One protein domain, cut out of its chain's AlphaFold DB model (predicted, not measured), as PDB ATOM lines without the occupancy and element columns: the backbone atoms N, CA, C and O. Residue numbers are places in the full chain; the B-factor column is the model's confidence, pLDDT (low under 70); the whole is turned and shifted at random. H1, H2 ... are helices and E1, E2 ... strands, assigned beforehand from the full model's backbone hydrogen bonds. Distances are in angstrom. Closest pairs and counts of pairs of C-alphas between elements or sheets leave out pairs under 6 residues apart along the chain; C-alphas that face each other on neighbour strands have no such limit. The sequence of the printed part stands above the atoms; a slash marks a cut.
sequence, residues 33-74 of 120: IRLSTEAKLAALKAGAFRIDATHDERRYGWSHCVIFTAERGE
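AT A GLANCE: This is residues 33 to 74 of the 120 residues of an uncharacterized protein of Sphingomonas desiccabilis (UniProt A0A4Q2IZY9). A two-stranded hairpin, E1 and E2, is drawn out at one end into a long loop, residues 53 to 64, and has one short helix, H1, near its other end, where E1 begins and E2 ends. The printed part has 42 residues, with one named helix and two named strands in the order H1, E1, E2; the sheet order is E1 - E2, antiparallel. The class is mixed, helices and strands, with 17 residues, under half, in named elements. The whole is loose, with a radius of gyration of the C-alphas of 11.8 A and spans of 33 by 25 by 14 A.

IN THESE COORDINATES: H1 is residues 37 to 45, 12.5 A from first to last C-alpha, and begins at C-alpha 37 (6.283, 42.945, 21.471). E1 is residues 49 to 52, 9.6 A long, from C-alpha 49 (14.101, 37.326, 11.457). E2 is residues 65 to 68, 9.5 A long, ending at C-alpha 68 (11.738, 35.499, 14.590).

HOW THE PARTS SIT: E1 and E2 form a hairpin, antiparallel at 149 degrees between their directions. C-alphas 49 and 68 face each other at 4.3 A. N 50 and O 67, and N 67 and O 50, are within hydrogen-bond range, each at 2.8 A. The closest C-alphas of H1 and E1 are those of Ala 43 and Phe 49, 6.7 A apart; those of H1 and E2 are Ala 43 and Phe 68, 7.2 A apart. In H1 every O i to N i+4 pair is within hydrogen-bond range. Within the loop, residues 57 to 58 pair with residues 61 to 62, antiparallel.

THE WHOLE: The two C-alphas farthest apart are those of Glu 38 and Arg 59, 33.6 A. The printed part has no cut. The link from H1 to E1 is tight; that from E1 to E2 is long, 12 residues. Mean pLDDT of the printed part is 74.0, and residues 53 to 65 are under 70.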
ATOM      1  N   ILE A  33       9.677  29.527  23.353       82.00
ATOM      2  CA  ILE A  33      10.170  30.890  23.544       82.00
ATOM      3  C   ILE A  33       9.332  31.792  22.655       82.00
ATOM      4  O   ILE A  33       9.342  31.666  21.429       82.00
ATOM      5  N   ARG A  34       8.604  32.709  23.289       82.25
ATOM      6  CA  ARG A  34       7.859  33.772  22.617       82.25
ATOM      7  C   ARG A  34       8.481  35.102  22.984       82.25
ATOM      8  O   ARG A  34       8.686  35.393  24.160       82.25
ATOM      9  N   LEU A  35       8.784  35.909  21.976       81.88
ATOM     10  CA  LEU A  35       9.312  37.244  22.203       81.88
ATOM     11  C   LEU A  35       8.170  38.172  22.627       81.88
ATOM     12  O   LEU A  35       7.062  38.112  22.083       81.88
ATOM     13  N   SER A  36       8.456  39.072  23.565       85.31
ATOM     14  CA  SER A  36       7.573  40.203  23.851       85.31
ATOM     15  C   SER A  36       7.487  41.135  22.638       85.31
ATOM     16  O   SER A  36       8.354  41.122  21.761       85.31
ATOM     17  N   THR A  37       6.458  41.983  22.575       82.69
ATOM     18  CA  THR A  37       6.283  42.945  21.471       82.69
ATOM     19  C   THR A  37       7.504  43.855  21.295       82.69
ATOM     20  O   THR A  37       7.940  44.095  20.172       82.69
ATOM     21  N   GLU A  38       8.109  44.309  22.392       87.31
ATOM     22  CA  GLU A  38       9.323  45.134  22.359       87.31
ATOM     23  C   GLU A  38      10.527  44.362  21.808       87.31
ATOM     24  O   GLU A  38      11.245  44.864  20.942       87.31
ATOM     25  N   ALA A  39      10.709  43.111  22.240       84.06
ATOM     26  CA  ALA A  39      11.781  42.255  21.747       84.06
ATOM     27  C   ALA A  39      11.600  41.901  20.260       84.06
ATOM     28  O   ALA A  39      12.582  41.830  19.522       84.06
ATOM     29  N   LYS A  40      10.355  41.767  19.784       83.44
ATOM     30  CA  LYS A  40      10.037  41.606  18.355       83.44
ATOM     31  C   LYS A  40      10.434  42.831  17.543       83.44
ATOM     32  O   LYS A  40      11.059  42.696  16.497       83.44
ATOM     33  N   LEU A  41      10.120  44.031  18.031       84.88
ATOM     34  CA  LEU A  41      10.517  45.278  17.371       84.88
ATOM     35  C   LEU A  41      12.042  45.441  17.336       84.88
ATOM     36  O   LEU A  41      12.586  45.876  16.322       84.88
ATOM     37  N   ALA A  42      12.738  45.063  18.411       85.38
ATOM     38  CA  ALA A  42      14.197  45.049  18.445       85.38
ATOM     39  C   ALA A  42      14.782  44.036  17.444       85.38
ATOM     40  O   ALA A  42      15.676  44.386  16.677       85.38
ATOM     41  N   ALA A  43      14.232  42.821  17.386       85.75
ATOM     42  CA  ALA A  43      14.651  41.787  16.443       85.75
ATOM     43  C   ALA A  43      14.402  42.188  14.977       85.75
ATOM     44  O   ALA A  43      15.262  41.950  14.132       85.75
ATOM     45  N   LEU A  44      13.284  42.866  14.676       84.88
ATOM     46  CA  LEU A  44      13.019  43.445  13.352       84.88
ATOM     47  C   LEU A  44      14.079  44.484  12.967       84.88
ATOM     48  O   LEU A  44      14.625  44.425  11.870       84.88
ATOM     49  N   LYS A  45      14.401  45.412  13.876       86.69
ATOM     50  CA  LYS A  45      15.431  46.441  13.643       86.69
ATOM     51  C   LYS A  45      16.827  45.842  13.465       86.69
ATOM     52  O   LYS A  45      17.617  46.377  12.696       86.69
ATOM     53  N   ALA A  46      17.119  44.747  14.162       86.69
ATOM     54  CA  ALA A  46      18.397  44.042  14.094       86.69
ATOM     55  C   ALA A  46      18.500  43.046  12.922       86.69
ATOM     56  O   ALA A  46      19.542  42.418  12.758       86.69
ATOM     57  N   GLY A  47      17.437  42.856  12.129       84.25
ATOM     58  CA  GLY A  47      17.418  41.857  11.054       84.25
ATOM     59  C   GLY A  47      17.388  40.401  11.543       84.25
ATOM     60  O   GLY A  47      17.647  39.487  10.767       84.25
ATOM     61  N   ALA A  48      17.070  40.158  12.817       84.75
ATOM     62  CA  ALA A  48      17.024  38.832  13.436       84.75
ATOM     63  C   ALA A  48      15.677  38.125  13.178       84.75
ATOM     64  O   ALA A  48      14.949  37.738  14.097       84.75
ATOM     65  N   PHE A  49      15.318  37.991  11.904       83.31
ATOM     66  CA  PHE A  49      14.101  37.326  11.457       83.31
ATOM     67  C   PHE A  49      14.299  36.706  10.073       83.31
ATOM     68  O   PHE A  49      15.164  37.118   9.304       83.31
ATOM     69  N   ARG A  50      13.466  35.722   9.745       82.06
ATOM     70  CA  ARG A  50      13.325  35.178   8.393       82.06
ATOM     71  C   ARG A  50      11.896  35.383   7.918       82.06
ATOM     72  O   ARG A  50      10.962  35.345   8.716       82.06
ATOM     73  N   ILE A  51      11.730  35.596   6.622       79.69
ATOM     74  CA  ILE A  51      10.411  35.634   5.998       79.69
ATOM     75  C   ILE A  51      10.144  34.244   5.439       79.69
ATOM     76  O   ILE A  51      10.913  33.749   4.618       79.69
ATOM     77  N   ASP A  52       9.076  33.611   5.905       74.25
ATOM     78  CA  ASP A  52       8.604  32.369   5.313       74.25
ATOM     79  C   ASP A  52       7.645  32.705   4.169       74.25
ATOM     80  O   ASP A  52       6.528  33.180   4.389       74.25
ATOM     81  N   ALA A  53       8.130  32.511   2.941       64.88
ATOM     82  CA  ALA A  53       7.377  32.749   1.711       64.88
ATOM     83  C   ALA A  53       6.337  31.656   1.423       64.88
ATOM     84  O   ALA A  53       5.503  31.822   0.540       64.88
ATOM     85  N   THR A  54       6.375  30.551   2.171       64.62
ATOM     86  CA  THR A  54       5.534  29.368   1.947       64.62
ATOM     87  C   THR A  54       4.468  29.170   3.022       64.62
ATOM     88  O   THR A  54       3.668  28.244   2.920       64.62
ATOM     89  N   HIS A  55       4.429  30.036   4.042       59.53
ATOM     90  CA  HIS A  55       3.637  29.805   5.256       59.53
ATOM     91  C   HIS A  55       2.115  29.802   5.031       59.53
ATOM     92  O   HIS A  55       1.383  29.268   5.859       59.53
ATOM     93  N   ASP A  56       1.628  30.375   3.925       55.09
ATOM     94  CA  ASP A  56       0.222  30.278   3.521       55.09
ATOM     95  C   ASP A  56       0.086  30.645   2.024       55.09
ATOM     96  O   ASP A  56      -0.244  31.777   1.654       55.09
ATOM     97  N   GLU A  57       0.381  29.705   1.119       52.41
ATOM     98  CA  GLU A  57      -0.071  29.829  -0.274       52.41
ATOM     99  C   GLU A  57      -1.582  29.583  -0.319       52.41
ATOM    100  O   GLU A  57      -2.066  28.461  -0.487       52.41
ATOM    101  N   ARG A  58      -2.366  30.649  -0.144       57.03
ATOM    102  CA  ARG A  58      -3.816  30.581  -0.328       57.03
ATOM    103  C   ARG A  58      -4.152  30.769  -1.801       57.03
ATOM    104  O   ARG A  58      -3.506  31.534  -2.511       57.03
ATOM    105  N   ARG A  59      -5.250  30.142  -2.241       52.34
ATOM    106  CA  ARG A  59      -5.754  30.128  -3.633       52.34
ATOM    107  C   ARG A  59      -5.848  31.510  -4.318       52.34
ATOM    108  O   ARG A  59      -5.922  31.548  -5.540       52.34
ATOM    109  N   TYR A  60      -5.840  32.616  -3.563       48.56
ATOM    110  CA  TYR A  60      -5.914  33.995  -4.072       48.56
ATOM    111  C   TYR A  60      -5.042  35.008  -3.301       48.56
ATOM    112  O   TYR A  60      -5.401  36.181  -3.210       48.56
ATOM    113  N   GLY A  61      -3.911  34.598  -2.723       48.78
ATOM    114  CA  GLY A  61      -2.993  35.561  -2.114       48.78
ATOM    115  C   GLY A  61      -1.788  34.925  -1.439       48.78
ATOM    116  O   GLY A  61      -1.880  33.831  -0.890       48.78
ATOM    117  N   TRP A  62      -0.674  35.656  -1.451       49.28
ATOM    118  CA  TRP A  62       0.518  35.329  -0.677       49.28
ATOM    119  C   TRP A  62       0.495  36.110   0.636       49.28
ATOM    120  O   TRP A  62       0.536  37.342   0.623       49.28
ATOM    121  N   SER A  63       0.456  35.417   1.774       57.88
ATOM    122  CA  SER A  63       0.779  36.029   3.065       57.88
ATOM    123  C   SER A  63       2.153  35.562   3.518       57.88
ATOM    124  O   SER A  63       2.382  34.373   3.714       57.88
ATOM    125  N   HIS A  64       3.058  36.518   3.693       57.38
ATOM    126  CA  HIS A  64       4.399  36.271   4.199       57.38
ATOM    127  C   HIS A  64       4.386  36.402   5.721       57.38
ATOM    128  O   HIS A  64       3.980  37.442   6.250       57.38
ATOM    129  N   CYS A  65       4.843  35.374   6.434       67.25
ATOM    130  CA  CYS A  65       4.967  35.426   7.888       67.25
ATOM    131  C   CYS A  65       6.404  35.767   8.291       67.25
ATOM    132  O   CYS A  65       7.367  35.193   7.781       67.25
ATOM    133  N   VAL A  66       6.544  36.705   9.232       73.12
ATOM    134  CA  VAL A  66       7.825  36.993   9.881       73.12
ATOM    135  C   VAL A  66       8.046  35.949  10.967       73.12
ATOM    136  O   VAL A  66       7.306  35.897  11.948       73.12
ATOM    137  N   ILE A  67       9.081  35.134  10.800       77.25
ATOM    138  CA  ILE A  67       9.531  34.174  11.799       77.25
ATOM    139  C   ILE A  67      10.754  34.764  12.487       77.25
ATOM    140  O   ILE A  67      11.812  34.941  11.881       77.25
ATOM    141  N   PHE A  68      10.616  35.066  13.770       80.00
ATOM    142  CA  PHE A  68      11.738  35.499  14.590       80.00
ATOM    143  C   PHE A  68      12.651  34.313  14.870       80.00
ATOM    144  O   PHE A  68      12.190  33.276  15.338       80.00
ATOM    145  N   THR A  69      13.945  34.465  14.608       79.38
ATOM    146  CA  THR A  69      14.919  33.371  14.763       79.38
ATOM    147  C   THR A  69      15.087  32.924  16.214       79.38
ATOM    148  O   THR A  69      15.467  31.785  16.459       79.38
ATOM    149  N   ALA A  70      14.784  33.805  17.168       76.94
ATOM    150  CA  ALA A  70      14.818  33.509  18.595       76.94
ATOM    151  C   ALA A  70      13.516  32.887  19.135       76.94
ATOM    152  O   ALA A  70      13.512  32.389  20.261       76.94
ATOM    153  N   GLU A  71      12.410  32.919  18.380       80.38
ATOM    154  CA  GLU A  71      11.201  32.199  18.781       80.38
ATOM    155  C   GLU A  71      11.325  30.721  18.416       80.38
ATOM    156  O   GLU A  71      11.702  30.368  17.300       80.38
ATOM    157  N   ARG A  72      10.948  29.852  19.353       78.12
ATOM    158  CA  ARG A  72      10.841  28.412  19.112       78.12
ATOM    159  C   ARG A  72       9.533  27.879  19.665       78.12
ATOM    160  O   ARG A  72       9.030  28.383  20.673       78.12
ATOM    161  N   GLY A  73       8.990  26.884  18.974       73.81
ATOM    162  CA  GLY A  73       7.850  26.119  19.458       73.81
ATOM    163  C   GLY A  73       8.217  25.313  20.698       73.81
ATOM    164  O   GLY A  73       9.392  25.136  21.013       73.81
ATOM    165  N   GLU A  74       7.190  24.853  21.399       80.81
ATOM    166  CA  GLU A  74       7.371  23.804  22.393       80.81
ATOM    167  C   GLU A  74       7.748  22.515  21.663       80.81
ATOM    168  O   GLU A  74       7.126  22.163  20.658       80.81
TER     169      GLU A  74